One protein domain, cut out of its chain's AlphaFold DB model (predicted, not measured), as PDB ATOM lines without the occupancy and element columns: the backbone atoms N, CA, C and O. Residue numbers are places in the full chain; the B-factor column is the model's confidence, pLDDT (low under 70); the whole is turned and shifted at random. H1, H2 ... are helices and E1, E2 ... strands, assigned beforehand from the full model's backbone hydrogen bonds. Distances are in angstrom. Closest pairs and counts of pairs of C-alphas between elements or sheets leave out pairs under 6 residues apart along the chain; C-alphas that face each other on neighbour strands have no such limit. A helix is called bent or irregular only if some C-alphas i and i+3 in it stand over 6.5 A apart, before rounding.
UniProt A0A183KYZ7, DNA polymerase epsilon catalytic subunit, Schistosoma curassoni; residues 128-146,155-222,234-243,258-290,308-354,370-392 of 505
ATOM      1  N   LEU A 128     -19.408 -66.720  21.944       78.81
ATOM      2  CA  LEU A 128     -19.447 -65.717  23.016       78.81
ATOM      3  C   LEU A 128     -20.869 -65.274  23.415       78.81
ATOM      4  O   LEU A 128     -21.091 -64.117  23.760       78.81
ATOM      5  N   SER A 129     -21.858 -66.170  23.354       68.88
ATOM      6  CA  SER A 129     -23.220 -65.865  23.813       68.88
ATOM      7  C   SER A 129     -23.364 -66.168  25.301       68.88
ATOM      8  O   SER A 129     -23.166 -67.305  25.721       68.88
ATOM      9  N   GLY A 130     -23.718 -65.159  26.101       61.97
ATOM     10  CA  GLY A 130     -23.948 -65.321  27.543       61.97
ATOM     11  C   GLY A 130     -22.680 -65.506  28.384       61.97
ATOM     12  O   GLY A 130     -22.770 -65.864  29.557       61.97
ATOM     13  N   CYS A 131     -21.491 -65.272  27.820       57.59
ATOM     14  CA  CYS A 131     -20.256 -65.252  28.595       57.59
ATOM     15  C   CYS A 131     -20.180 -63.940  29.388       57.59
ATOM     16  O   CYS A 131     -20.076 -62.873  28.789       57.59
ATOM     17  N   GLY A 132     -20.188 -64.018  30.722       63.03
ATOM     18  CA  GLY A 132     -19.971 -62.883  31.632       63.03
ATOM     19  C   GLY A 132     -18.520 -62.391  31.630       63.03
ATOM     20  O   GLY A 132     -17.868 -62.357  32.675       63.03
ATOM     21  N   LEU A 133     -17.984 -62.086  30.447       71.69
ATOM     22  CA  LEU A 133     -16.666 -61.489  30.300       71.69
ATOM     23  C   LEU A 133     -16.717 -60.067  30.845       71.69
ATOM     24  O   LEU A 133     -17.615 -59.285  30.538       71.69
ATOM     25  N   ARG A 134     -15.744 -59.731  31.688       76.69
ATOM     26  CA  ARG A 134     -15.614 -58.374  32.207       76.69
ATOM     27  C   ARG A 134     -14.846 -57.543  31.192       76.69
ATOM     28  O   ARG A 134     -13.724 -57.888  30.822       76.69
ATOM     29  N   HIS A 135     -15.462 -56.449  30.765       78.06
ATOM     30  CA  HIS A 135     -14.892 -55.536  29.786       78.06
ATOM     31  C   HIS A 135     -14.254 -54.342  30.490       78.06
ATOM     32  O   HIS A 135     -14.909 -53.627  31.249       78.06
ATOM     33  N   LEU A 136     -12.969 -54.130  30.238       83.12
ATOM     34  CA  LEU A 136     -12.237 -52.939  30.644       83.12
ATOM     35  C   LEU A 136     -12.126 -52.024  29.430       83.12
ATOM     36  O   LEU A 136     -11.765 -52.477  28.351       83.12
ATOM     37  N   PHE A 137     -12.458 -50.749  29.586       84.56
ATOM     38  CA  PHE A 137     -12.455 -49.800  28.477       84.56
ATOM     39  C   PHE A 137     -11.221 -48.912  28.559       84.56
ATOM     40  O   PHE A 137     -11.016 -48.245  29.566       84.56
ATOM     41  N   LEU A 138     -10.405 -48.890  27.510       82.94
ATOM     42  CA  LEU A 138      -9.213 -48.057  27.423       82.94
ATOM     43  C   LEU A 138      -9.284 -47.202  26.158       82.94
ATOM     44  O   LEU A 138      -9.243 -47.701  25.041       82.94
ATOM     45  N   PHE A 139      -9.374 -45.895  26.337       80.56
ATOM     46  CA  PHE A 139      -9.400 -44.905  25.277       80.56
ATOM     47  C   PHE A 139      -8.056 -44.180  25.206       80.56
ATOM     48  O   PHE A 139      -7.567 -43.674  26.213       80.56
ATOM     49  N   HIS A 140      -7.476 -44.129  24.014       77.38
ATOM     50  CA  HIS A 140      -6.241 -43.430  23.698       77.38
ATOM     51  C   HIS A 140      -6.508 -42.386  22.612       77.38
ATOM     52  O   HIS A 140      -7.007 -42.704  21.527       77.38
ATOM     53  N   HIS A 141      -6.140 -41.144  22.903       73.56
ATOM     54  CA  HIS A 141      -6.183 -40.038  21.960       73.56
ATOM     55  C   HIS A 141      -4.815 -39.372  21.886       73.56
ATOM     56  O   HIS A 141      -4.271 -38.956  22.907       73.56
ATOM     57  N   GLN A 142      -4.282 -39.246  20.674       70.44
ATOM     58  CA  GLN A 142      -3.012 -38.586  20.410       70.44
ATOM     59  C   GLN A 142      -3.240 -37.419  19.460       70.44
ATOM     60  O   GLN A 142      -3.821 -37.583  18.390       70.44
ATOM     61  N   LEU A 143      -2.769 -36.240  19.858       67.44
ATOM     62  CA  LEU A 143      -2.848 -35.036  19.045       67.44
ATOM     63  C   LEU A 143      -1.495 -34.792  18.373       67.44
ATOM     64  O   LEU A 143      -0.478 -34.600  19.043       67.44
ATOM     65  N   HIS A 144      -1.488 -34.788  17.041       57.38
ATOM     66  CA  HIS A 144      -0.309 -34.447  16.250       57.38
ATOM     67  C   HIS A 144      -0.282 -32.938  15.979       57.38
ATOM     68  O   HIS A 144      -1.256 -32.368  15.491       57.38
ATOM     69  N   SER A 145       0.834 -32.274  16.286       53.28
ATOM     70  CA  SER A 145       1.049 -30.882  15.887       53.28
ATOM     71  C   SER A 145       1.367 -30.832  14.390       53.28
ATOM     72  O   SER A 145       2.455 -31.224  13.970       53.28
ATOM     73  N   VAL A 146       0.426 -30.367  13.573       46.03
ATOM     74  CA  VAL A 146       0.652 -30.151  12.139       46.03
ATOM     75  C   VAL A 146       1.381 -28.812  11.947       46.03
ATOM     76  O   VAL A 146       0.909 -27.785  12.426       46.03
ATOM     77  N   SER A 155       6.390 -32.714  20.727       50.91
ATOM     78  CA  SER A 155       5.813 -33.983  20.307       50.91
ATOM     79  C   SER A 155       5.208 -34.747  21.486       50.91
ATOM     80  O   SER A 155       5.939 -35.207  22.359       50.91
ATOM     81  N   GLN A 156       3.896 -34.988  21.377       62.00
ATOM     82  CA  GLN A 156       3.067 -35.981  22.085       62.00
ATOM     83  C   GLN A 156       2.202 -35.456  23.240       62.00
ATOM     84  O   GLN A 156       2.300 -35.902  24.377       62.00
ATOM     85  N   ARG A 157       1.247 -34.574  22.906       72.44
ATOM     86  CA  ARG A 157       0.019 -34.438  23.702       72.44
ATOM     87  C   ARG A 157      -0.805 -35.714  23.544       72.44
ATOM     88  O   ARG A 157      -1.298 -35.999  22.449       72.44
ATOM     89  N   GLN A 158      -0.919 -36.485  24.616       73.25
ATOM     90  CA  GLN A 158      -1.673 -37.738  24.641       73.25
ATOM     91  C   GLN A 158      -2.641 -37.758  25.817       73.25
ATOM     92  O   GLN A 158      -2.399 -37.162  26.867       73.25
ATOM     93  N   LEU A 159      -3.742 -38.474  25.638       78.06
ATOM     94  CA  LEU A 159      -4.724 -38.716  26.674       78.06
ATOM     95  C   LEU A 159      -5.083 -40.196  26.717       78.06
ATOM     96  O   LEU A 159      -5.510 -40.767  25.713       78.06
ATOM     97  N   TYR A 160      -4.957 -40.778  27.905       81.06
ATOM     98  CA  TYR A 160      -5.399 -42.126  28.228       81.06
ATOM     99  C   TYR A 160      -6.579 -42.045  29.195       81.06
ATOM    100  O   TYR A 160      -6.493 -41.405  30.242       81.06
ATOM    101  N   LEU A 161      -7.679 -42.703  28.854       82.94
ATOM    102  CA  LEU A 161      -8.856 -42.854  29.702       82.94
ATOM    103  C   LEU A 161      -9.126 -44.345  29.883       82.94
ATOM    104  O   LEU A 161      -9.513 -45.029  28.945       82.94
ATOM    105  N   LEU A 162      -8.940 -44.837  31.098       85.81
ATOM    106  CA  LEU A 162      -9.185 -46.215  31.489       85.81
ATOM    107  C   LEU A 162     -10.429 -46.268  32.377       85.81
ATOM    108  O   LEU A 162     -10.437 -45.663  33.438       85.81
ATOM    109  N   ILE A 163     -11.470 -46.995  31.990       86.31
ATOM    110  CA  ILE A 163     -12.682 -47.171  32.794       86.31
ATOM    111  C   ILE A 163     -12.838 -48.645  33.144       86.31
ATOM    112  O   ILE A 163     -12.788 -49.520  32.279       86.31
ATOM    113  N   VAL A 164     -13.053 -48.901  34.434       86.31
ATOM    114  CA  VAL A 164     -13.247 -50.232  35.007       86.31
ATOM    115  C   VAL A 164     -14.667 -50.313  35.589       86.31
ATOM    116  O   VAL A 164     -14.870 -49.960  36.760       86.31
ATOM    117  N   PRO A 165     -15.662 -50.774  34.801       82.44
ATOM    118  CA  PRO A 165     -17.083 -50.667  35.145       82.44
ATOM    119  C   PRO A 165     -17.447 -51.308  36.485       82.44
ATOM    120  O   PRO A 165     -18.148 -50.700  37.290       82.44
ATOM    121  N   TRP A 166     -16.903 -52.495  36.776       80.31
ATOM    122  CA  TRP A 166     -17.231 -53.252  37.991       80.31
ATOM    123  C   TRP A 166     -16.678 -52.626  39.279       80.31
ATOM    124  O   TRP A 166     -17.206 -52.880  40.357       80.31
ATOM    125  N   THR A 167     -15.625 -51.809  39.185       84.81
ATOM    126  CA  THR A 167     -15.106 -51.035  40.330       84.81
ATOM    127  C   THR A 167     -15.694 -49.632  40.413       84.81
ATOM    128  O   THR A 167     -15.469 -48.941  41.401       84.81
ATOM    129  N   ARG A 168     -16.441 -49.207  39.384       86.94
ATOM    130  CA  ARG A 168     -16.946 -47.837  39.229       86.94
ATOM    131  C   ARG A 168     -15.835 -46.778  39.286       86.94
ATOM    132  O   ARG A 168     -16.051 -45.670  39.770       86.94
ATOM    133  N   CYS A 169     -14.651 -47.113  38.777       86.75
ATOM    134  CA  CYS A 169     -13.487 -46.229  38.747       86.75
ATOM    135  C   CYS A 169     -13.073 -45.916  37.306       86.75
ATOM    136  O   CYS A 169     -13.029 -46.806  36.452       86.75
ATOM    137  N   GLY A 170     -12.753 -44.649  37.052       86.62
ATOM    138  CA  GLY A 170     -12.121 -44.173  35.828       86.62
ATOM    139  C   GLY A 170     -10.761 -43.552  36.137       86.62
ATOM    140  O   GLY A 170     -10.646 -42.740  37.045       86.62
ATOM    141  N   TYR A 171      -9.729 -43.899  35.385       85.00
ATOM    142  CA  TYR A 171      -8.396 -43.318  35.485       85.00
ATOM    143  C   TYR A 171      -8.130 -42.497  34.229       85.00
ATOM    144  O   TYR A 171      -8.255 -43.004  33.115       85.00
ATOM    145  N   VAL A 172      -7.774 -41.227  34.399       85.19
ATOM    146  CA  VAL A 172      -7.407 -40.334  33.300       85.19
ATOM    147  C   VAL A 172      -5.945 -39.958  33.460       85.19
ATOM    148  O   VAL A 172      -5.580 -39.331  34.451       85.19
ATOM    149  N   CYS A 173      -5.119 -40.326  32.486       82.00
ATOM    150  CA  CYS A 173      -3.735 -39.882  32.399       82.00
ATOM    151  C   CYS A 173      -3.591 -38.927  31.215       82.00
ATOM    152  O   CYS A 173      -3.857 -39.297  30.068       82.00
ATOM    153  N   VAL A 174      -3.201 -37.686  31.497       81.81
ATOM    154  CA  VAL A 174      -2.911 -36.674  30.478       81.81
ATOM    155  C   VAL A 174      -1.404 -36.492  30.408       81.81
ATOM    156  O   VAL A 174      -0.782 -36.102  31.397       81.81
ATOM    157  N   ILE A 175      -0.841 -36.746  29.232       75.38
ATOM    158  CA  ILE A 175       0.567 -36.497  28.942       75.38
ATOM    159  C   ILE A 175       0.652 -35.157  28.223       75.38
ATOM    160  O   ILE A 175       0.197 -35.013  27.085       75.38
ATOM    161  N   ASP A 176       1.187 -34.161  28.922       75.06
ATOM    162  CA  ASP A 176       1.393 -32.817  28.394       75.06
ATOM    163  C   ASP A 176       2.682 -32.221  28.975       75.06
ATOM    164  O   ASP A 176       2.887 -32.184  30.195       75.06
ATOM    165  N   SER A 177       3.534 -31.681  28.102       68.12
ATOM    166  CA  SER A 177       4.752 -30.963  28.494       68.12
ATOM    167  C   SER A 177       4.457 -29.801  29.447       68.12
ATOM    168  O   SER A 177       5.282 -29.476  30.300       68.12
ATOM    169  N   ALA A 178       3.271 -29.192  29.345       68.81
ATOM    170  CA  ALA A 178       2.884 -28.066  30.186       68.81
ATOM    171  C   ALA A 178       2.373 -28.475  31.588       68.81
ATOM    172  O   ALA A 178       2.235 -27.608  32.451       68.81
ATOM    173  N   ARG A 179       2.075 -29.763  31.838       67.50
ATOM    174  CA  ARG A 179       1.393 -30.276  33.054       67.50
ATOM    175  C   ARG A 179       0.108 -29.523  33.438       67.50
ATOM    176  O   ARG A 179      -0.304 -29.549  34.598       67.50
ATOM    177  N   ILE A 180      -0.534 -28.843  32.489       75.56
ATOM    178  CA  ILE A 180      -1.749 -28.072  32.761       75.56
ATOM    179  C   ILE A 180      -2.947 -29.011  32.665       75.56
ATOM    180  O   ILE A 180      -3.190 -29.617  31.623       75.56
ATOM    181  N   ASN A 181      -3.718 -29.094  33.746       79.75
ATOM    182  CA  ASN A 181      -5.005 -29.771  33.745       79.75
ATOM    183  C   ASN A 181      -6.106 -28.782  33.337       79.75
ATOM    184  O   ASN A 181      -6.393 -27.840  34.073       79.75
ATOM    185  N   GLN A 182      -6.714 -28.997  32.175       80.06
ATOM    186  CA  GLN A 182      -7.852 -28.225  31.664       80.06
ATOM    187  C   GLN A 182      -9.139 -29.064  31.612       80.06
ATOM    188  O   GLN A 182     -10.107 -28.691  30.940       80.06
ATOM    189  N   LEU A 183      -9.154 -30.211  32.302       80.62
ATOM    190  CA  LEU A 183     -10.287 -31.125  32.304       80.62
ATOM    191  C   LEU A 183     -11.496 -30.530  33.040       80.62
ATOM    192  O   LEU A 183     -11.342 -29.892  34.084       80.62
ATOM    193  N   PRO A 184     -12.714 -30.748  32.514       82.12
ATOM    194  CA  PRO A 184     -13.942 -30.387  33.206       82.12
ATOM    195  C   PRO A 184     -14.215 -31.367  34.357       82.12
ATOM    196  O   PRO A 184     -13.572 -32.412  34.464       82.12
ATOM    197  N   ASP A 185     -15.220 -31.071  35.185       85.88
ATOM    198  CA  ASP A 185     -15.722 -32.043  36.161       85.88
ATOM    199  C   ASP A 185     -16.261 -33.286  35.432       85.88
ATOM    200  O   ASP A 185     -17.303 -33.258  34.765       85.88
ATOM    201  N   LEU A 186     -15.505 -34.378  35.541       84.88
ATOM    202  CA  LEU A 186     -15.744 -35.624  34.826       84.88
ATOM    203  C   LEU A 186     -17.012 -36.329  35.302       84.88
ATOM    204  O   LEU A 186     -17.697 -36.951  34.490       84.88
ATOM    205  N   ASN A 187     -17.373 -36.177  36.578       86.94
ATOM    206  CA  ASN A 187     -18.580 -36.777  37.141       86.94
ATOM    207  C   ASN A 187     -19.827 -36.127  36.533       86.94
ATOM    208  O   ASN A 187     -20.747 -36.811  36.078       86.94
ATOM    209  N   VAL A 188     -19.827 -34.793  36.464       88.69
ATOM    210  CA  VAL A 188     -20.919 -34.012  35.865       88.69
ATOM    211  C   VAL A 188     -20.995 -34.257  34.361       88.69
ATOM    212  O   VAL A 188     -22.090 -34.415  33.814       88.69
ATOM    213  N   LEU A 189     -19.846 -34.322  33.679       85.62
ATOM    214  CA  LEU A 189     -19.799 -34.615  32.247       85.62
ATOM    215  C   LEU A 189     -20.365 -36.005  31.953       85.62
ATOM    216  O   LEU A 189     -21.197 -36.136  31.053       85.62
ATOM    217  N   TYR A 190     -19.949 -37.018  32.714       86.81
ATOM    218  CA  TYR A 190     -20.445 -38.383  32.587       86.81
ATOM    219  C   TYR A 190     -21.958 -38.448  32.775       86.81
ATOM    220  O   TYR A 190     -22.655 -38.948  31.894       86.81
ATOM    221  N   LEU A 191     -22.478 -37.865  33.860       86.56
ATOM    222  CA  LEU A 191     -23.912 -37.868  34.141       86.56
ATOM    223  C   LEU A 191     -24.702 -37.182  33.017       86.56
ATOM    224  O   LEU A 191     -25.694 -37.723  32.534       86.56
ATOM    225  N   ARG A 192     -24.212 -36.038  32.521       86.44
ATOM    226  CA  ARG A 192     -24.825 -35.321  31.394       86.44
ATOM    227  C   ARG A 192     -24.850 -36.156  30.112       86.44
ATOM    228  O   ARG A 192     -25.858 -36.146  29.406       86.44
ATOM    229  N   GLN A 193     -23.753 -36.843  29.777       82.44
ATOM    230  CA  GLN A 193     -23.703 -37.712  28.594       82.44
ATOM    231  C   GLN A 193     -24.589 -38.949  28.770       82.44
ATOM    232  O   GLN A 193     -25.293 -39.324  27.834       82.44
ATOM    233  N   ARG A 194     -24.633 -39.528  29.973       83.44
ATOM    234  CA  ARG A 194     -25.506 -40.657  30.304       83.44
ATOM    235  C   ARG A 194     -26.974 -40.294  30.105       83.44
ATOM    236  O   ARG A 194     -27.647 -40.988  29.359       83.44
ATOM    237  N   THR A 195     -27.457 -39.192  30.685       83.94
ATOM    238  CA  THR A 195     -28.859 -38.759  30.520       83.94
ATOM    239  C   THR A 195     -29.211 -38.495  29.055       83.94
ATOM    240  O   THR A 195     -30.333 -38.755  28.635       83.94
ATOM    241  N   LYS A 196     -28.249 -38.006  28.260       82.94
ATOM    242  CA  LYS A 196     -28.440 -37.788  26.821       82.94
ATOM    243  C   LYS A 196     -28.563 -39.102  26.041       82.94
ATOM    244  O   LYS A 196     -29.393 -39.190  25.145       82.94
ATOM    245  N   CYS A 197     -27.716 -40.086  26.337       73.81
ATOM    246  CA  CYS A 197     -27.676 -41.363  25.621       73.81
ATOM    247  C   CYS A 197     -28.732 -42.366  26.110       73.81
ATOM    248  O   CYS A 197     -29.192 -43.184  25.322       73.81
ATOM    249  N   PHE A 198     -29.131 -42.283  27.381       76.75
ATOM    250  CA  PHE A 198     -30.002 -43.243  28.060       76.75
ATOM    251  C   PHE A 198     -31.128 -42.527  28.830       76.75
ATOM    252  O   PHE A 198     -31.108 -42.490  30.061       76.75
ATOM    253  N   PRO A 199     -32.128 -41.946  28.140       68.62
ATOM    254  CA  PRO A 199     -33.232 -41.245  28.800       68.62
ATOM    255  C   PRO A 199     -34.243 -42.179  29.501       68.62
ATOM    256  O   PRO A 199     -35.035 -41.692  30.303       68.62
ATOM    257  N   GLN A 200     -34.247 -43.488  29.198       62.31
ATOM    258  CA  GLN A 200     -35.261 -44.468  29.645       62.31
ATOM    259  C   GLN A 200     -34.671 -45.863  29.976       62.31
ATOM    260  O   GLN A 200     -35.296 -46.879  29.694       62.31
ATOM    261  N   TYR A 201     -33.437 -45.950  30.485       60.34
ATOM    262  CA  TYR A 201     -32.731 -47.236  30.630       60.34
ATOM    263  C   TYR A 201     -32.808 -47.790  32.065       60.34
ATOM    264  O   TYR A 201     -32.415 -47.095  33.000       60.34
ATOM    265  N   GLU A 202     -33.296 -49.028  32.223       55.81
ATOM    266  CA  GLU A 202     -33.539 -49.709  33.517       55.81
ATOM    267  C   GLU A 202     -32.590 -50.901  33.800       55.81
ATOM    268  O   GLU A 202     -32.790 -51.616  34.779       55.81
ATOM    269  N   ASN A 203     -31.553 -51.153  32.986       58.38
ATOM    270  CA  ASN A 203     -30.591 -52.228  33.287       58.38
ATOM    271  C   ASN A 203     -29.575 -51.790  34.359       58.38
ATOM    272  O   ASN A 203     -28.946 -50.738  34.231       58.38
ATOM    273  N   GLU A 204     -29.376 -52.631  35.381       58.91
ATOM    274  CA  GLU A 204     -28.484 -52.353  36.522       58.91
ATOM    275  C   GLU A 204     -26.986 -52.605  36.241       58.91
ATOM    276  O   GLU A 204     -26.134 -52.096  36.974       58.91
ATOM    277  N   ASP A 205     -26.638 -53.354  35.186       66.56
ATOM    278  CA  ASP A 205     -25.253 -53.808  34.963       66.56
ATOM    279  C   ASP A 205     -24.380 -52.808  34.177       66.56
ATOM    280  O   ASP A 205     -23.190 -52.646  34.475       66.56
ATOM    281  N   PHE A 206     -24.947 -52.094  33.200       74.19
ATOM    282  CA  PHE A 206     -24.243 -51.098  32.386       74.19
ATOM    283  C   PHE A 206     -25.222 -50.051  31.832       74.19
ATOM    284  O   PHE A 206     -26.325 -50.421  31.445       74.19
ATOM    285  N   PRO A 207     -24.851 -48.761  31.721       75.31
ATOM    286  CA  PRO A 207     -23.642 -48.125  32.247       75.31
ATOM    287  C   PRO A 207     -23.761 -47.819  33.761       75.31
ATOM    288  O   PRO A 207     -24.854 -47.492  34.224       75.31
ATOM    289  N   PRO A 208     -22.663 -47.855  34.550       81.62
ATOM    290  CA  PRO A 208     -22.715 -47.611  35.997       81.62
ATOM    291  C   PRO A 208     -23.337 -46.259  36.377       81.62
ATOM    292  O   PRO A 208     -23.052 -45.245  35.740       81.62
ATOM    293  N   ASP A 209     -24.121 -46.207  37.459       80.44
ATOM    294  CA  ASP A 209     -24.791 -44.968  37.891       80.44
ATOM    295  C   ASP A 209     -23.830 -43.825  38.212       80.44
ATOM    296  O   ASP A 209     -24.093 -42.663  37.895       80.44
ATOM    297  N   THR A 210     -22.714 -44.169  38.851       82.31
ATOM    298  CA  THR A 210     -21.666 -43.244  39.272       82.31
ATOM    299  C   THR A 210     -20.306 -43.826  38.903       82.31
ATOM    300  O   THR A 210     -20.104 -45.039  38.964       82.31
ATOM    301  N   LEU A 211     -19.382 -42.951  38.503       84.44
ATOM    302  CA  LEU A 211     -17.983 -43.275  38.248       84.44
ATOM    303  C   LEU A 211     -17.124 -42.311  39.057       84.44
ATOM    304  O   LEU A 211     -17.362 -41.112  39.016       84.44
ATOM    305  N   ASN A 212     -16.129 -42.830  39.768       86.44
ATOM    306  CA  ASN A 212     -15.130 -42.025  40.458       86.44
ATOM    307  C   ASN A 212     -13.911 -41.871  39.549       86.44
ATOM    308  O   ASN A 212     -13.278 -42.873  39.212       86.44
ATOM    309  N   PHE A 213     -13.582 -40.639  39.160       85.88
ATOM    310  CA  PHE A 213     -12.428 -40.375  38.301       85.88
ATOM    311  C   PHE A 213     -11.181 -39.969  39.098       85.88
ATOM    312  O   PHE A 213     -11.210 -38.999  39.853       85.88
ATOM    313  N   GLU A 214     -10.073 -40.674  38.881       85.00
ATOM    314  CA  GLU A 214      -8.733 -40.284  39.321       85.00
ATOM    315  C   GLU A 214      -7.969 -39.684  38.133       85.00
ATOM    316  O   GLU A 214      -7.810 -40.330  37.097       85.00
ATOM    317  N   VAL A 215      -7.503 -38.440  38.269       83.06
ATOM    318  CA  VAL A 215      -6.802 -37.709  37.203       83.06
ATOM    319  C   VAL A 215      -5.326 -37.561  37.560       83.06
ATOM    320  O   VAL A 215      -4.997 -37.029  38.620       83.06
ATOM    321  N   ARG A 216      -4.438 -37.975  36.651       80.19
ATOM    322  CA  ARG A 216      -2.984 -37.788  36.741       80.19
ATOM    323  C   ARG A 216      -2.477 -37.017  35.521       80.19
ATOM    324  O   ARG A 216      -2.877 -37.302  34.394       80.19
ATOM    325  N   THR A 217      -1.619 -36.027  35.750       77.06
ATOM    326  CA  THR A 217      -0.948 -35.259  34.692       77.06
ATOM    327  C   THR A 217       0.552 -35.536  34.735       77.06
ATOM    328  O   THR A 217       1.212 -35.289  35.746       77.06
ATOM    329  N   GLU A 218       1.098 -36.056  33.639       73.62
ATOM    330  CA  GLU A 218       2.505 -36.456  33.530       73.62
ATOM    331  C   GLU A 218       3.181 -35.722  32.357       73.62
ATOM    332  O   GLU A 218       2.520 -35.316  31.401       73.62
ATOM    333  N   SER A 219       4.496 -35.475  32.453       61.16
ATOM    334  CA  SER A 219       5.264 -34.790  31.390       61.16
ATOM    335  C   SER A 219       6.043 -35.722  30.479       61.16
ATOM    336  O   SER A 219       6.377 -35.307  29.376       61.16
ATOM    337  N   ASP A 220       6.334 -36.938  30.930       56.50
ATOM    338  CA  ASP A 220       7.167 -37.886  30.200       56.50
ATOM    339  C   ASP A 220       6.357 -39.157  29.938       56.50
ATOM    340  O   ASP A 220       5.692 -39.669  30.833       56.50
ATOM    341  N   ALA A 221       6.425 -39.674  28.709       52.84
ATOM    342  CA  ALA A 221       5.776 -40.925  28.302       52.84
ATOM    343  C   ALA A 221       6.532 -42.189  28.776       52.84
ATOM    344  O   ALA A 221       6.222 -43.300  28.348       52.84
ATOM    345  N   GLU A 222       7.537 -42.037  29.646       46.78
ATOM    346  CA  GLU A 222       8.273 -43.151  30.245       46.78
ATOM    347  C   GLU A 222       7.562 -43.628  31.516       46.78
ATOM    348  O   GLU A 222       7.821 -43.175  32.631       46.78
ATOM    349  N   ILE A 234      -9.601 -60.670  31.490       42.06
ATOM    350  CA  ILE A 234     -10.111 -59.317  31.269       42.06
ATOM    351  C   ILE A 234      -9.995 -59.028  29.774       42.06
ATOM    352  O   ILE A 234      -8.918 -59.160  29.198       42.06
ATOM    353  N   VAL A 235     -11.096 -58.633  29.142       44.78
ATOM    354  CA  VAL A 235     -11.067 -58.159  27.754       44.78
ATOM    355  C   VAL A 235     -10.903 -56.652  27.777       44.78
ATOM    356  O   VAL A 235     -11.676 -55.950  28.432       44.78
ATOM    357  N   ILE A 236      -9.893 -56.155  27.068       54.91
ATOM    358  CA  ILE A 236      -9.619 -54.726  26.977       54.91
ATOM    359  C   ILE A 236     -10.237 -54.219  25.676       54.91
ATOM    360  O   ILE A 236      -9.768 -54.520  24.577       54.91
ATOM    361  N   LEU A 237     -11.306 -53.443  25.812       50.41
ATOM    362  CA  LEU A 237     -11.887 -52.658  24.736       50.41
ATOM    363  C   LEU A 237     -10.992 -51.442  24.526       50.41
ATOM    364  O   LEU A 237     -11.089 -50.456  25.257       50.41
ATOM    365  N   LEU A 238     -10.086 -51.543  23.559       48.78
ATOM    366  CA  LEU A 238      -9.231 -50.437  23.171       48.78
ATOM    367  C   LEU A 238      -9.948 -49.573  22.148       48.78
ATOM    368  O   LEU A 238     -10.378 -50.028  21.094       48.78
ATOM    369  N   HIS A 239      -9.998 -48.286  22.429       46.53
ATOM    370  CA  HIS A 239     -10.335 -47.278  21.456       46.53
ATOM    371  C   HIS A 239      -9.111 -46.390  21.266       46.53
ATOM    372  O   HIS A 239      -8.896 -45.456  22.032       46.53
ATOM    373  N   SER A 240      -8.309 -46.650  20.241       37.22
ATOM    374  CA  SER A 240      -7.250 -45.732  19.818       37.22
ATOM    375  C   SER A 240      -7.668 -45.043  18.529       37.22
ATOM    376  O   SER A 240      -8.033 -45.723  17.574       37.22
ATOM    377  N   SER A 241      -7.577 -43.713  18.468       36.03
ATOM    378  CA  SER A 241      -7.552 -43.027  17.174       36.03
ATOM    379  C   SER A 241      -6.260 -43.438  16.461       36.03
ATOM    380  O   SER A 241      -5.194 -42.924  16.807       36.03
ATOM    381  N   LEU A 242      -6.321 -44.410  15.540       37.19
ATOM    382  CA  LEU A 242      -5.192 -44.672  14.650       37.19
ATOM    383  C   LEU A 242      -4.960 -43.390  13.852       37.19
ATOM    384  O   LEU A 242      -5.850 -42.899  13.168       37.19
ATOM    385  N   SER A 243      -3.777 -42.811  14.015       34.19
ATOM    386  CA  SER A 243      -3.272 -41.818  13.080       34.19
ATOM    387  C   SER A 243      -2.507 -42.585  12.016       34.19
ATOM    388  O   SER A 243      -1.749 -43.496  12.356       34.19
ATOM    389  N   TRP A 258      -2.390 -54.658   0.686       37.91
ATOM    390  CA  TRP A 258      -3.260 -55.544   1.452       37.91
ATOM    391  C   TRP A 258      -3.151 -55.177   2.941       37.91
ATOM    392  O   TRP A 258      -2.129 -55.466   3.580       37.91
ATOM    393  N   PRO A 259      -4.176 -54.537   3.533       47.00
ATOM    394  CA  PRO A 259      -4.042 -53.893   4.836       47.00
ATOM    395  C   PRO A 259      -3.913 -54.907   5.980       47.00
ATOM    396  O   PRO A 259      -3.541 -54.561   7.094       47.00
ATOM    397  N   LEU A 260      -4.159 -56.194   5.734       43.16
ATOM    398  CA  LEU A 260      -4.344 -57.191   6.786       43.16
ATOM    399  C   LEU A 260      -3.061 -57.544   7.551       43.16
ATOM    400  O   LEU A 260      -3.134 -57.776   8.755       43.16
ATOM    401  N   ASN A 261      -1.879 -57.520   6.931       38.56
ATOM    402  CA  ASN A 261      -0.641 -57.784   7.679       38.56
ATOM    403  C   ASN A 261      -0.273 -56.604   8.588       38.56
ATOM    404  O   ASN A 261      -0.016 -56.791   9.777       38.56
ATOM    405  N   GLY A 262      -0.304 -55.381   8.053       39.84
ATOM    406  CA  GLY A 262       0.026 -54.164   8.795       39.84
ATOM    407  C   GLY A 262      -1.034 -53.784   9.827       39.84
ATOM    408  O   GLY A 262      -0.691 -53.470  10.962       39.84
ATOM    409  N   GLU A 263      -2.319 -53.879   9.487       44.78
ATOM    410  CA  GLU A 263      -3.413 -53.525  10.390       44.78
ATOM    411  C   GLU A 263      -3.652 -54.585  11.461       44.78
ATOM    412  O   GLU A 263      -3.925 -54.207  12.595       44.78
ATOM    413  N   ILE A 264      -3.560 -55.896  11.176       38.69
ATOM    414  CA  ILE A 264      -3.782 -56.919  12.220       38.69
ATOM    415  C   ILE A 264      -2.593 -57.002  13.194       38.69
ATOM    416  O   ILE A 264      -2.787 -57.241  14.389       38.69
ATOM    417  N   ILE A 265      -1.363 -56.756  12.728       36.28
ATOM    418  CA  ILE A 265      -0.167 -56.730  13.588       36.28
ATOM    419  C   ILE A 265      -0.011 -55.359  14.271       36.28
ATOM    420  O   ILE A 265       0.314 -55.294  15.458       36.28
ATOM    421  N   GLY A 266      -0.292 -54.263  13.561       38.41
ATOM    422  CA  GLY A 266      -0.303 -52.888  14.074       38.41
ATOM    423  C   GLY A 266      -1.399 -52.635  15.112       38.41
ATOM    424  O   GLY A 266      -1.197 -51.844  16.029       38.41
ATOM    425  N   ARG A 267      -2.493 -53.407  15.065       47.66
ATOM    426  CA  ARG A 267      -3.551 -53.479  16.087       47.66
ATOM    427  C   ARG A 267      -3.042 -53.784  17.496       47.66
ATOM    428  O   ARG A 267      -3.571 -53.257  18.472       47.66
ATOM    429  N   ARG A 268      -1.989 -54.603  17.609       42.75
ATOM    430  CA  ARG A 268      -1.307 -54.891  18.886       42.75
ATOM    431  C   ARG A 268      -0.329 -53.787  19.308       42.75
ATOM    432  O   ARG A 268       0.220 -53.860  20.401       42.75
ATOM    433  N   ARG A 269      -0.070 -52.795  18.446       42.28
ATOM    434  CA  ARG A 269       0.953 -51.750  18.620       42.28
ATOM    435  C   ARG A 269       0.382 -50.344  18.850       42.28
ATOM    436  O   ARG A 269       1.151 -49.387  18.803       42.28
ATOM    437  N   SER A 270      -0.913 -50.191  19.133       48.78
ATOM    438  CA  SER A 270      -1.495 -48.895  19.509       48.78
ATOM    439  C   SER A 270      -2.393 -49.009  20.750       48.78
ATOM    440  O   SER A 270      -3.506 -49.531  20.643       48.78
ATOM    441  N   PRO A 271      -1.969 -48.495  21.921       50.06
ATOM    442  CA  PRO A 271      -0.643 -47.963  22.264       50.06
ATOM    443  C   PRO A 271       0.373 -49.094  22.517       50.06
ATOM    444  O   PRO A 271      -0.022 -50.214  22.834       50.06
ATOM    445  N   GLN A 272       1.678 -48.815  22.385       51.88
ATOM    446  CA  GLN A 272       2.798 -49.737  22.670       51.88
ATOM    447  C   GLN A 272       2.922 -50.058  24.175       51.88
ATOM    448  O   GLN A 272       3.977 -49.891  24.780       51.88
ATOM    449  N   LEU A 273       1.832 -50.477  24.811       61.19
ATOM    450  CA  LEU A 273       1.818 -50.894  26.202       61.19
ATOM    451  C   LEU A 273       2.163 -52.388  26.247       61.19
ATOM    452  O   LEU A 273       1.313 -53.208  25.896       61.19
ATOM    453  N   PRO A 274       3.373 -52.777  26.692       62.09
ATOM    454  CA  PRO A 274       3.771 -54.185  26.747       62.09
ATOM    455  C   PRO A 274       2.840 -55.014  27.642       62.09
ATOM    456  O   PRO A 274       2.607 -56.186  27.364       62.09
ATOM    457  N   VAL A 275       2.224 -54.387  28.651       64.81
ATOM    458  CA  VAL A 275       1.227 -55.009  29.542       64.81
ATOM    459  C   VAL A 275      -0.006 -55.508  28.782       64.81
ATOM    460  O   VAL A 275      -0.605 -56.502  29.172       64.81
ATOM    461  N   LEU A 276      -0.380 -54.867  27.668       65.25
ATOM    462  CA  LEU A 276      -1.535 -55.291  26.871       65.25
ATOM    463  C   LEU A 276      -1.280 -56.582  26.083       65.25
ATOM    464  O   LEU A 276      -2.233 -57.171  25.585       65.25
ATOM    465  N   SER A 277      -0.027 -57.044  25.976       63.19
ATOM    466  CA  SER A 277       0.292 -58.303  25.287       63.19
ATOM    467  C   SER A 277      -0.290 -59.540  25.983       63.19
ATOM    468  O   SER A 277      -0.529 -60.549  25.322       63.19
ATOM    469  N   GLU A 278      -0.567 -59.441  27.286       64.88
ATOM    470  CA  GLU A 278      -1.156 -60.513  28.093       64.88
ATOM    471  C   GLU A 278      -2.691 -60.576  27.987       64.88
ATOM    472  O   GLU A 278      -3.297 -61.557  28.419       64.88
ATOM    473  N   PHE A 279      -3.336 -59.561  27.395       66.56
ATOM    474  CA  PHE A 279      -4.796 -59.439  27.354       66.56
ATOM    475  C   PHE A 279      -5.358 -59.483  25.923       66.56
ATOM    476  O   PHE A 279      -4.766 -58.926  24.996       66.56
ATOM    477  N   PRO A 280      -6.544 -60.088  25.711       70.69
ATOM    478  CA  PRO A 280      -7.254 -59.979  24.447       70.69
ATOM    479  C   PRO A 280      -7.758 -58.543  24.259       70.69
ATOM    480  O   PRO A 280      -8.615 -58.049  24.998       70.69
ATOM    481  N   VAL A 281      -7.209 -57.884  23.246       73.12
ATOM    482  CA  VAL A 281      -7.548 -56.518  22.861       73.12
ATOM    483  C   VAL A 281      -8.563 -56.541  21.724       73.12
ATOM    484  O   VAL A 281      -8.317 -57.148  20.682       73.12
ATOM    485  N   ILE A 282      -9.678 -55.834  21.902       76.00
ATOM    486  CA  ILE A 282     -10.656 -55.584  20.838       76.00
ATOM    487  C   ILE A 282     -10.613 -54.101  20.517       76.00
ATOM    488  O   ILE A 282     -10.877 -53.269  21.385       76.00
ATOM    489  N   GLN A 283     -10.275 -53.775  19.273       72.31
ATOM    490  CA  GLN A 283     -10.348 -52.399  18.812       72.31
ATOM    491  C   GLN A 283     -11.795 -52.032  18.479       72.31
ATOM    492  O   GLN A 283     -12.466 -52.733  17.721       72.31
ATOM    493  N   LEU A 284     -12.263 -50.923  19.044       69.88
ATOM    494  CA  LEU A 284     -13.534 -50.290  18.709       69.88
ATOM    495  C   LEU A 284     -13.216 -49.010  17.933       69.88
ATOM    496  O   LEU A 284     -12.441 -48.184  18.411       69.88
ATOM    497  N   GLY A 285     -13.780 -48.849  16.736       60.72
ATOM    498  CA  GLY A 285     -13.338 -47.812  15.793       60.72
ATOM    499  C   GLY A 285     -13.468 -46.390  16.312       60.72
ATOM    500  O   GLY A 285     -14.399 -46.076  17.058       60.72
ATOM    501  N   GLY A 286     -12.550 -45.532  15.869       52.47
ATOM    502  CA  GLY A 286     -12.578 -44.091  16.100       52.47
ATOM    503  C   GLY A 286     -13.494 -43.403  15.113       52.47
ATOM    504  O   GLY A 286     -13.464 -43.722  13.941       52.47
ATOM    505  N   THR A 287     -14.341 -42.482  15.561       42.88
ATOM    506  CA  THR A 287     -15.042 -41.595  14.619       42.88
ATOM    507  C   THR A 287     -14.081 -40.497  14.186       42.88
ATOM    508  O   THR A 287     -13.256 -40.071  14.989       42.88
ATOM    509  N   MET A 288     -14.225 -39.998  12.962       42.34
ATOM    510  CA  MET A 288     -14.080 -38.567  12.693       42.34
ATOM    511  C   MET A 288     -15.162 -37.840  13.504       42.34
ATOM    512  O   MET A 288     -16.222 -38.412  13.767       42.34
ATOM    513  N   ASP A 289     -14.877 -36.660  14.050       40.06
ATOM    514  CA  ASP A 289     -15.901 -35.950  14.821       40.06
ATOM    515  C   ASP A 289     -17.149 -35.700  13.974       40.06
ATOM    516  O   ASP A 289     -17.066 -35.482  12.766       40.06
ATOM    517  N   ASP A 290     -18.294 -35.704  14.657       38.75
ATOM    518  CA  ASP A 290     -19.484 -34.984  14.229       38.75
ATOM    519  C   ASP A 290     -19.077 -33.507  14.034       38.75
ATOM    520  O   ASP A 290     -19.235 -32.681  14.935       38.75
ATOM    521  N   LEU A 308      -6.508 -25.603  21.893       66.75
ATOM    522  CA  LEU A 308      -6.591 -25.050  23.247       66.75
ATOM    523  C   LEU A 308      -7.525 -25.883  24.123       66.75
ATOM    524  O   LEU A 308      -7.163 -26.185  25.248       66.75
ATOM    525  N   ASN A 309      -8.667 -26.334  23.600       75.81
ATOM    526  CA  ASN A 309      -9.647 -27.125  24.359       75.81
ATOM    527  C   ASN A 309      -9.554 -28.641  24.100       75.81
ATOM    528  O   ASN A 309     -10.499 -29.388  24.378       75.81
ATOM    529  N   TRP A 310      -8.415 -29.112  23.586       77.19
ATOM    530  CA  TRP A 310      -8.228 -30.492  23.135       77.19
ATOM    531  C   TRP A 310      -8.478 -31.525  24.241       77.19
ATOM    532  O   TRP A 310      -9.100 -32.550  23.982       77.19
ATOM    533  N   GLN A 311      -8.075 -31.241  25.489       81.62
ATOM    534  CA  GLN A 311      -8.303 -32.142  26.629       81.62
ATOM    535  C   GLN A 311      -9.807 -32.328  26.898       81.62
ATOM    536  O   GLN A 311     -10.272 -33.445  27.126       81.62
ATOM    537  N   GLN A 312     -10.590 -31.244  26.822       83.25
ATOM    538  CA  GLN A 312     -12.039 -31.286  27.046       83.25
ATOM    539  C   GLN A 312     -12.758 -32.037  25.924       83.25
ATOM    540  O   GLN A 312     -13.636 -32.858  26.193       83.25
ATOM    541  N   ALA A 313     -12.367 -31.780  24.674       79.19
ATOM    542  CA  ALA A 313     -12.892 -32.485  23.514       79.19
ATOM    543  C   ALA A 313     -12.558 -33.985  23.581       79.19
ATOM    544  O   ALA A 313     -13.458 -34.818  23.460       79.19
ATOM    545  N   ALA A 314     -11.302 -34.331  23.877       77.31
ATOM    546  CA  ALA A 314     -10.822 -35.706  23.968       77.31
ATOM    547  C   ALA A 314     -11.530 -36.510  25.065       77.31
ATOM    548  O   ALA A 314     -11.962 -37.634  24.815       77.31
ATOM    549  N   VAL A 315     -11.717 -35.949  26.265       82.06
ATOM    550  CA  VAL A 315     -12.406 -36.673  27.347       82.06
ATOM    551  C   VAL A 315     -13.907 -36.774  27.118       82.06
ATOM    552  O   VAL A 315     -14.490 -37.837  27.344       82.06
ATOM    553  N   LYS A 316     -14.545 -35.717  26.602       83.19
ATOM    554  CA  LYS A 316     -15.954 -35.783  26.187       83.19
ATOM    555  C   LYS A 316     -16.163 -36.895  25.156       83.19
ATOM    556  O   LYS A 316     -17.143 -37.636  25.244       83.19
ATOM    557  N   ARG A 317     -15.228 -37.024  24.213       77.19
ATOM    558  CA  ARG A 317     -15.202 -38.084  23.206       77.19
ATOM    559  C   ARG A 317     -15.012 -39.465  23.841       77.19
ATOM    560  O   ARG A 317     -15.820 -40.355  23.595       77.19
ATOM    561  N   GLY A 318     -14.017 -39.622  24.713       76.81
ATOM    562  CA  GLY A 318     -13.740 -40.874  25.422       76.81
ATOM    563  C   GLY A 318     -14.930 -41.380  26.246       76.81
ATOM    564  O   GLY A 318     -15.281 -42.554  26.161       76.81
ATOM    565  N   ILE A 319     -15.617 -40.491  26.971       83.75
ATOM    566  CA  ILE A 319     -16.824 -40.834  27.741       83.75
ATOM    567  C   ILE A 319     -17.987 -41.226  26.822       83.75
ATOM    568  O   ILE A 319     -18.692 -42.195  27.101       83.75
ATOM    569  N   ARG A 320     -18.189 -40.517  25.703       82.25
ATOM    570  CA  ARG A 320     -19.210 -40.899  24.717       82.25
ATOM    571  C   ARG A 320     -18.942 -42.295  24.152       82.25
ATOM    572  O   ARG A 320     -19.880 -43.075  24.012       82.25
ATOM    573  N   TYR A 321     -17.687 -42.627  23.859       77.56
ATOM    574  CA  TYR A 321     -17.339 -43.964  23.381       77.56
ATOM    575  C   TYR A 321     -17.485 -45.036  24.435       77.56
ATOM    576  O   TYR A 321     -17.937 -46.121  24.095       77.56
ATOM    577  N   PHE A 322     -17.163 -44.735  25.691       84.44
ATOM    578  CA  PHE A 322     -17.439 -45.653  26.783       84.44
ATOM    579  C   PHE A 322     -18.925 -46.019  26.807       84.44
ATOM    580  O   PHE A 322     -19.255 -47.195  26.738       84.44
ATOM    581  N   LEU A 323     -19.822 -45.030  26.773       84.88
ATOM    582  CA  LEU A 323     -21.272 -45.264  26.758       84.88
ATOM    583  C   LEU A 323     -21.754 -46.053  25.529       84.88
ATOM    584  O   LEU A 323     -22.723 -46.797  25.622       84.88
ATOM    585  N   GLN A 324     -21.086 -45.906  24.383       81.38
ATOM    586  CA  GLN A 324     -21.392 -46.652  23.155       81.38
ATOM    587  C   GLN A 324     -20.645 -47.992  23.044       81.38
ATOM    588  O   GLN A 324     -20.868 -48.726  22.083       81.38
ATOM    589  N   SER A 325     -19.727 -48.300  23.963       80.75
ATOM    590  CA  SER A 325     -18.769 -49.398  23.799       80.75
ATOM    591  C   SER A 325     -19.442 -50.766  23.783       80.75
ATOM    592  O   SER A 325     -19.078 -51.596  22.955       80.75
ATOM    593  N   GLU A 326     -20.460 -50.977  24.618       80.62
ATOM    594  CA  GLU A 326     -21.205 -52.236  24.677       80.62
ATOM    595  C   GLU A 326     -21.996 -52.490  23.388       80.62
ATOM    596  O   GLU A 326     -21.816 -53.526  22.756       80.62
ATOM    597  N   ALA A 327     -22.761 -51.500  22.915       79.38
ATOM    598  CA  ALA A 327     -23.501 -51.609  21.655       79.38
ATOM    599  C   ALA A 327     -22.569 -51.818  20.443       79.38
ATOM    600  O   ALA A 327     -22.898 -52.529  19.492       79.38
ATOM    601  N   ARG A 328     -21.375 -51.210  20.461       79.12
ATOM    602  CA  ARG A 328     -20.357 -51.415  19.418       79.12
ATOM    603  C   ARG A 328     -19.744 -52.808  19.477       79.12
ATOM    604  O   ARG A 328     -19.550 -53.417  18.427       79.12
ATOM    605  N   LEU A 329     -19.451 -53.302  20.678       80.12
ATOM    606  CA  LEU A 329     -18.948 -54.653  20.881       80.12
ATOM    607  C   LEU A 329     -19.973 -55.687  20.409       80.12
ATOM    608  O   LEU A 329     -19.600 -56.613  19.699       80.12
ATOM    609  N   GLU A 330     -21.252 -55.513  20.745       82.50
ATOM    610  CA  GLU A 330     -22.328 -56.407  20.310       82.50
ATOM    611  C   GLU A 330     -22.410 -56.484  18.782       82.50
ATOM    612  O   GLU A 330     -22.352 -57.572  18.211       82.50
ATOM    613  N   ARG A 331     -22.390 -55.337  18.099       80.56
ATOM    614  CA  ARG A 331     -22.364 -55.296  16.632       80.56
ATOM    615  C   ARG A 331     -21.116 -55.951  16.035       80.56
ATOM    616  O   ARG A 331     -21.189 -56.631  15.012       80.56
ATOM    617  N   GLN A 332     -19.953 -55.767  16.657       80.75
ATOM    618  CA  GLN A 332     -18.721 -56.421  16.216       80.75
ATOM    619  C   GLN A 332     -18.768 -57.936  16.462       80.75
ATOM    620  O   GLN A 332     -18.240 -58.699  15.656       80.75
ATOM    621  N   LEU A 333     -19.437 -58.394  17.525       83.81
ATOM    622  CA  LEU A 333     -19.691 -59.811  17.783       83.81
ATOM    623  C   LEU A 333     -20.665 -60.413  16.765       83.81
ATOM    624  O   LEU A 333     -20.457 -61.544  16.334       83.81
ATOM    625  N   GLU A 334     -21.698 -59.686  16.344       84.56
ATOM    626  CA  GLU A 334     -22.587 -60.118  15.257       84.56
ATOM    627  C   GLU A 334     -21.823 -60.289  13.941       84.56
ATOM    628  O   GLU A 334     -21.941 -61.328  13.289       84.56
ATOM    629  N   LEU A 335     -20.960 -59.328  13.599       84.00
ATOM    630  CA  LEU A 335     -20.065 -59.435  12.445       84.00
ATOM    631  C   LEU A 335     -19.084 -60.611  12.590       84.00
ATOM    632  O   LEU A 335     -18.889 -61.366  11.640       84.00
ATOM    633  N   ALA A 336     -18.517 -60.824  13.782       86.06
ATOM    634  CA  ALA A 336     -17.644 -61.962  14.088       86.06
ATOM    635  C   ALA A 336     -18.342 -63.301  13.853       86.06
ATOM    636  O   ALA A 336     -17.761 -64.222  13.273       86.06
ATOM    637  N   ARG A 337     -19.602 -63.393  14.288       87.56
ATOM    638  CA  ARG A 337     -20.457 -64.564  14.097       87.56
ATOM    639  C   ARG A 337     -20.747 -64.778  12.614       87.56
ATOM    640  O   ARG A 337     -20.580 -65.890  12.134       87.56
ATOM    641  N   TYR A 338     -21.109 -63.732  11.879       88.00
ATOM    642  CA  TYR A 338     -21.376 -63.849  10.447       88.00
ATOM    643  C   TYR A 338     -20.135 -64.312   9.665       88.00
ATOM    644  O   TYR A 338     -20.202 -65.296   8.936       88.00
ATOM    645  N   LEU A 339     -18.982 -63.669   9.873       86.81
ATOM    646  CA  LEU A 339     -17.734 -63.980   9.159       86.81
ATOM    647  C   LEU A 339     -17.040 -65.261   9.652       86.81
ATOM    648  O   LEU A 339     -16.132 -65.784   9.001       86.81
ATOM    649  N   HIS A 340     -17.441 -65.787  10.809       88.75
ATOM    650  CA  HIS A 340     -16.724 -66.827  11.547       88.75
ATOM    651  C   HIS A 340     -15.244 -66.476  11.775       88.75
ATOM    652  O   HIS A 340     -14.351 -67.269  11.462       88.75
ATOM    653  N   ILE A 341     -14.983 -65.279  12.299       86.69
ATOM    654  CA  ILE A 341     -13.645 -64.767  12.634       86.69
ATOM    655  C   ILE A 341     -13.646 -64.371  14.120       86.69
ATOM    656  O   ILE A 341     -14.656 -63.851  14.594       86.69
ATOM    657  N   PRO A 342     -12.561 -64.591  14.884       85.81
ATOM    658  CA  PRO A 342     -12.458 -64.073  16.245       85.81
ATOM    659  C   PRO A 342     -12.624 -62.549  16.279       85.81
ATOM    660  O   PRO A 342     -12.042 -61.829  15.472       85.81
ATOM    661  N   VAL A 343     -13.387 -62.044  17.247       81.94
ATOM    662  CA  VAL A 343     -13.788 -60.624  17.326       81.94
ATOM    663  C   VAL A 343     -12.604 -59.640  17.296       81.94
ATOM    664  O   VAL A 343     -12.697 -58.592  16.664       81.94
ATOM    665  N   GLY A 344     -11.460 -59.999  17.891       75.69
ATOM    666  CA  GLY A 344     -10.250 -59.162  17.891       75.69
ATOM    667  C   GLY A 344      -9.544 -59.062  16.530       75.69
ATOM    668  O   GLY A 344      -8.740 -58.158  16.309       75.69
ATOM    669  N   ASN A 345      -9.853 -59.961  15.594       77.88
ATOM    670  CA  ASN A 345      -9.239 -60.012  14.267       77.88
ATOM    671  C   ASN A 345     -10.049 -59.259  13.203       77.88
ATOM    672  O   ASN A 345      -9.571 -59.099  12.078       77.88
ATOM    673  N   ILE A 346     -11.230 -58.740  13.544       78.19
ATOM    674  CA  ILE A 346     -12.048 -57.941  12.626       78.19
ATOM    675  C   ILE A 346     -11.377 -56.579  12.409       78.19
ATOM    676  O   ILE A 346     -11.047 -55.919  13.398       78.19
ATOM    677  N   PRO A 347     -11.115 -56.166  11.154       70.88
ATOM    678  CA  PRO A 347     -10.596 -54.840  10.854       70.88
ATOM    679  C   PRO A 347     -11.652 -53.805  11.216       70.88
ATOM    680  O   PRO A 347     -12.855 -54.018  11.064       70.88
ATOM    681  N   VAL A 348     -11.187 -52.687  11.739       64.19
ATOM    682  CA  VAL A 348     -12.045 -51.672  12.324       64.19
ATOM    683  C   VAL A 348     -11.948 -50.425  11.466       64.19
ATOM    684  O   VAL A 348     -10.848 -49.966  11.185       64.19
ATOM    685  N   SER A 349     -13.098 -49.879  11.070       53.09
ATOM    686  CA  SER A 349     -13.178 -48.604  10.348       53.09
ATOM    687  C   SER A 349     -12.455 -47.474  11.080       53.09
ATOM    688  O   SER A 349     -12.664 -47.293  12.284       53.09
ATOM    689  N   GLU A 350     -11.786 -46.607  10.320       49.62
ATOM    690  CA  GLU A 350     -11.399 -45.253  10.746       49.62
ATOM    691  C   GLU A 350     -12.611 -44.310  10.943       49.62
ATOM    692  O   GLU A 350     -12.459 -43.186  11.417       49.62
ATOM    693  N   ALA A 351     -13.831 -44.762  10.618       42.88
ATOM    694  CA  ALA A 351     -15.082 -44.073  10.937       42.88
ATOM    695  C   ALA A 351     -16.240 -45.067  11.192       42.88
ATOM    696  O   ALA A 351     -16.736 -45.687  10.246       42.88
ATOM    697  N   PRO A 352     -16.710 -45.266  12.440       46.03
ATOM    698  CA  PRO A 352     -17.963 -45.949  12.704       46.03
ATOM    699  C   PRO A 352     -19.157 -45.011  12.527       46.03
ATOM    700  O   PRO A 352     -19.177 -43.893  13.042       46.03
ATOM    701  N   LEU A 353     -20.186 -45.535  11.859       44.84
ATOM    702  CA  LEU A 353     -21.511 -44.929  11.773       44.84
ATOM    703  C   LEU A 353     -22.121 -44.679  13.168       44.84
ATOM    704  O   LEU A 353     -21.886 -45.467  14.095       44.84
ATOM    705  N   PRO A 354     -22.940 -43.623  13.326       43.81
ATOM    706  CA  PRO A 354     -23.637 -43.332  14.570       43.81
ATOM    707  C   PRO A 354     -24.544 -44.504  14.962       43.81
ATOM    708  O   PRO A 354     -25.467 -44.874  14.239       43.81
ATOM    709  N   ILE A 370     -15.826 -50.837   5.110       57.12
ATOM    710  CA  ILE A 370     -15.414 -51.348   3.792       57.12
ATOM    711  C   ILE A 370     -14.339 -52.441   3.955       57.12
ATOM    712  O   ILE A 370     -14.559 -53.563   3.516       57.12
ATOM    713  N   ASN A 371     -13.316 -52.208   4.786       66.50
ATOM    714  CA  ASN A 371     -12.239 -53.176   5.056       66.50
ATOM    715  C   ASN A 371     -12.721 -54.501   5.694       66.50
ATOM    716  O   ASN A 371     -12.116 -55.554   5.502       66.50
ATOM    717  N   ALA A 372     -13.794 -54.473   6.495       71.25
ATOM    718  CA  ALA A 372     -14.357 -55.684   7.109       71.25
ATOM    719  C   ALA A 372     -15.229 -56.466   6.129       71.25
ATOM    720  O   ALA A 372     -15.269 -57.694   6.199       71.25
ATOM    721  N   ILE A 373     -15.908 -55.756   5.225       77.12
ATOM    722  CA  ILE A 373     -16.663 -56.363   4.132       77.12
ATOM    723  C   ILE A 373     -15.692 -57.022   3.155       77.12
ATOM    724  O   ILE A 373     -15.884 -58.190   2.843       77.12
ATOM    725  N   GLU A 374     -14.634 -56.323   2.747       79.44
ATOM    726  CA  GLU A 374     -13.583 -56.841   1.863       79.44
ATOM    727  C   GLU A 374     -12.947 -58.108   2.441       79.44
ATOM    728  O   GLU A 374     -13.044 -59.170   1.828       79.44
ATOM    729  N   LEU A 375     -12.453 -58.050   3.689       81.56
ATOM    730  CA  LEU A 375     -11.931 -59.238   4.373       81.56
ATOM    731  C   LEU A 375     -12.965 -60.370   4.415       81.56
ATOM    732  O   LEU A 375     -12.611 -61.539   4.265       81.56
ATOM    733  N   GLY A 376     -14.231 -60.043   4.674       85.31
ATOM    734  CA  GLY A 376     -15.306 -61.023   4.714       85.31
ATOM    735  C   GLY A 376     -15.519 -61.714   3.369       85.31
ATOM    736  O   GLY A 376     -15.577 -62.943   3.321       85.31
ATOM    737  N   CYS A 377     -15.582 -60.938   2.288       86.94
ATOM    738  CA  CYS A 377     -15.688 -61.430   0.919       86.94
ATOM    739  C   CYS A 377     -14.513 -62.347   0.573       86.94
ATOM    740  O   CYS A 377     -14.735 -63.480   0.144       86.94
ATOM    741  N   ASP A 378     -13.281 -61.911   0.843       88.00
ATOM    742  CA  ASP A 378     -12.074 -62.684   0.546       88.00
ATOM    743  C   ASP A 378     -12.019 -63.986   1.341       88.00
ATOM    744  O   ASP A 378     -11.703 -65.050   0.808       88.00
ATOM    745  N   LEU A 379     -12.378 -63.934   2.621       89.25
ATOM    746  CA  LEU A 379     -12.365 -65.091   3.504       89.25
ATOM    747  C   LEU A 379     -13.458 -66.104   3.147       89.25
ATOM    748  O   LEU A 379     -13.202 -67.311   3.178       89.25
ATOM    749  N   PHE A 380     -14.666 -65.659   2.790       91.12
ATOM    750  CA  PHE A 380     -15.697 -66.568   2.292       91.12
ATOM    751  C   PHE A 380     -15.295 -67.180   0.962       91.12
ATOM    752  O   PHE A 380     -15.346 -68.404   0.822       91.12
ATOM    753  N   TYR A 381     -14.850 -66.359   0.015       92.00
ATOM    754  CA  TYR A 381     -14.475 -66.837  -1.303       92.00
ATOM    755  C   TYR A 381     -13.321 -67.838  -1.218       92.00
ATOM    756  O   TYR A 381     -13.434 -68.950  -1.730       92.00
ATOM    757  N   ALA A 382     -12.275 -67.531  -0.451       91.19
ATOM    758  CA  ALA A 382     -11.158 -68.441  -0.239       91.19
ATOM    759  C   ALA A 382     -11.580 -69.746   0.468       91.19
ATOM    760  O   ALA A 382     -11.152 -70.828   0.068       91.19
ATOM    761  N   ARG A 383     -12.493 -69.699   1.452       91.12
ATOM    762  CA  ARG A 383     -13.066 -70.920   2.058       91.12
ATOM    763  C   ARG A 383     -13.841 -71.765   1.045       91.12
ATOM    764  O   ARG A 383     -13.770 -72.992   1.104       91.12
ATOM    765  N   HIS A 384     -14.594 -71.140   0.144       92.06
ATOM    766  CA  HIS A 384     -15.313 -71.847  -0.915       92.06
ATOM    767  C   HIS A 384     -14.355 -72.442  -1.956       92.06
ATOM    768  O   HIS A 384     -14.517 -73.606  -2.320       92.06
ATOM    769  N   LEU A 385     -13.309 -71.713  -2.349       91.50
ATOM    770  CA  LEU A 385     -12.246 -72.211  -3.225       91.50
ATOM    771  C   LEU A 385     -11.566 -73.455  -2.637       91.50
ATOM    772  O   LEU A 385     -11.503 -74.489  -3.303       91.50
ATOM    773  N   VAL A 386     -11.158 -73.406  -1.365       89.38
ATOM    774  CA  VAL A 386     -10.532 -74.550  -0.677       89.38
ATOM    775  C   VAL A 386     -11.477 -75.755  -0.607       89.38
ATOM    776  O   VAL A 386     -11.050 -76.880  -0.853       89.38
ATOM    777  N   LYS A 387     -12.779 -75.550  -0.347       89.75
ATOM    778  CA  LYS A 387     -13.782 -76.639  -0.362       89.75
ATOM    779  C   LYS A 387     -13.905 -77.322  -1.727       89.75
ATOM    780  O   LYS A 387     -14.223 -78.507  -1.779       89.75
ATOM    781  N   HIS A 388     -13.660 -76.590  -2.810       89.25
ATOM    782  CA  HIS A 388     -13.653 -77.103  -4.179       89.25
ATOM    783  C   HIS A 388     -12.250 -77.513  -4.665       89.25
ATOM    784  O   HIS A 388     -12.059 -77.715  -5.861       89.25
ATOM    785  N   ASN A 389     -11.288 -77.692  -3.750       88.25
ATOM    786  CA  ASN A 389      -9.904 -78.090  -4.030       88.25
ATOM    787  C   ASN A 389      -9.126 -77.097  -4.913       88.25
ATOM    788  O   ASN A 389      -8.200 -77.502  -5.609       88.25
ATOM    789  N   HIS A 390      -9.461 -75.807  -4.904       89.25
ATOM    790  CA  HIS A 390      -8.637 -74.794  -5.566       89.25
ATOM    791  C   HIS A 390      -7.435 -74.407  -4.703       89.25
ATOM    792  O   HIS A 390      -7.567 -74.199  -3.496       89.25
ATOM    793  N   VAL A 391      -6.278 -74.269  -5.348       90.00
ATOM    794  CA  VAL A 391      -5.098 -73.621  -4.765       90.00
ATOM    795  C   VAL A 391      -5.346 -72.121  -4.696       90.00
ATOM    796  O   VAL A 391      -5.905 -71.538  -5.627       90.00
ATOM    797  N   LEU A 392      -4.948 -71.495  -3.593       89.94
ATOM    798  CA  LEU A 392      -5.181 -70.071  -3.386       89.94
ATOM    799  C   LEU A 392      -4.165 -69.224  -4.159       89.94
ATOM    800  O   LEU A 392      -2.967 -69.466  -4.104       89.94
TER     801      LEU A 392
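AT A GLANCE: This is residues 128 to 146, 155 to 222, 234 to 243, 258 to 290, 308 to 354 and 370 to 392 of the 505 residues of the protein "DNA polymerase epsilon catalytic subunit" of Schistosoma curassoni (UniProt A0A183KYZ7). A twisted six-stranded sheet has H4a, the first arm of a bent helix, packed along one face, with H1 packed on H4a near the E4 edge. The second arm, H4b, turns away towards H5, whose end, with residues 384 to 389, sticks out, as does the loop of residues 199 to 204; H2 and H3 are small helices near the E6 end of the sheet. The printed part has 200 residues, with named elements E1 E2 E3 H1 E4 E5 H2 H3 E6 H4 H5 along the chain; the sheet is mixed, in the order E4 E3 E2 E1 E5 E6, and the class is mixed helices and strands. It is compact, with a radius of gyration of the C-alphas of 18.5 A and spans of 62 by 44 by 33 A.

IN THESE COORDINATES: Find C-alpha 134 at (-15.614, -58.374, 32.207); from there E1 runs 29.7 A to residue 143. Next come E2, residues 157 to 164, E3, 169 to 175, H1, 186 to 197, E4, 212 to 218, E5, 234 to 240, H2, 259 to 269, H3, 274 to 278, and E6, 281 to 283. H4, residues 310 to 339, was assigned as one helix by its hydrogen bonds but is bent: C-alphas 323 and 326 are 7.3 A apart. Its arms are H4a, 310 to 323, and H4b, 326 to 339. H5, residues 370 to 387, runs 25.7 A to C-alpha 387 at (-13.782, -76.639, -0.362).

HOW THE PARTS SIT: Look first at E1, antiparallel to E2, with N 139 and O 161 2.8 A apart, and parallel to E5, with N 138 and O 237 2.8 A apart. E2 and E3 form a hairpin, with N 171 and O 162 2.7 A apart. E4 is parallel to E3, N 170 to O 212 being 2.8 A; E3, H1, E4 make a strand-helix-strand unit, two parallel strands with a helix between, its crossover right-handed. E6 is parallel to E5, N 238 to O 282 being 2.9 A. H4a is on the sheet at a height of 8.9 A, over E2 and E1; its C-alpha 318 is 5.9 A from that of Phe 139. H1 touches H4a, the C-alphas of Tyr 190 and Ile 319 being closest at 6.5 A. H1, H2 and H4b only graze the sheet. H3 is close to H2 but not clearly touching, the C-alphas of Ser 277 and Arg 268 being 7.4 A apart. H4b, with residue 339 alone, only just touches H5, with 3 pairs of C-alphas within 8 A; the closest, of Leu 339 and Gly 376, are 5.9 A apart. Every O i to N i+4 pair is within hydrogen-bond range in H1, H4a, H4b and H5, against 5 of 7 in H2 and 0 of 1 in H3, where 2 of 2 O i to N i+3 pairs are.

THE WHOLE: The two C-alphas farthest apart, of Ile 180 and Asn 389, are 62.6 A apart. Five cuts leave C-alpha gaps of 10.4 A from 146 to 155, 24.5 A from 222 to 234, 18.0 A from 243 to 258, 18.6 A from 290 to 308 and 15.7 A from 354 to 370. Of the links printed whole, H1 to E4 is long. Mean pLDDT of the printed part is 71.4; 73 residues are under 70, among them 234 to 243 and 258 to 279.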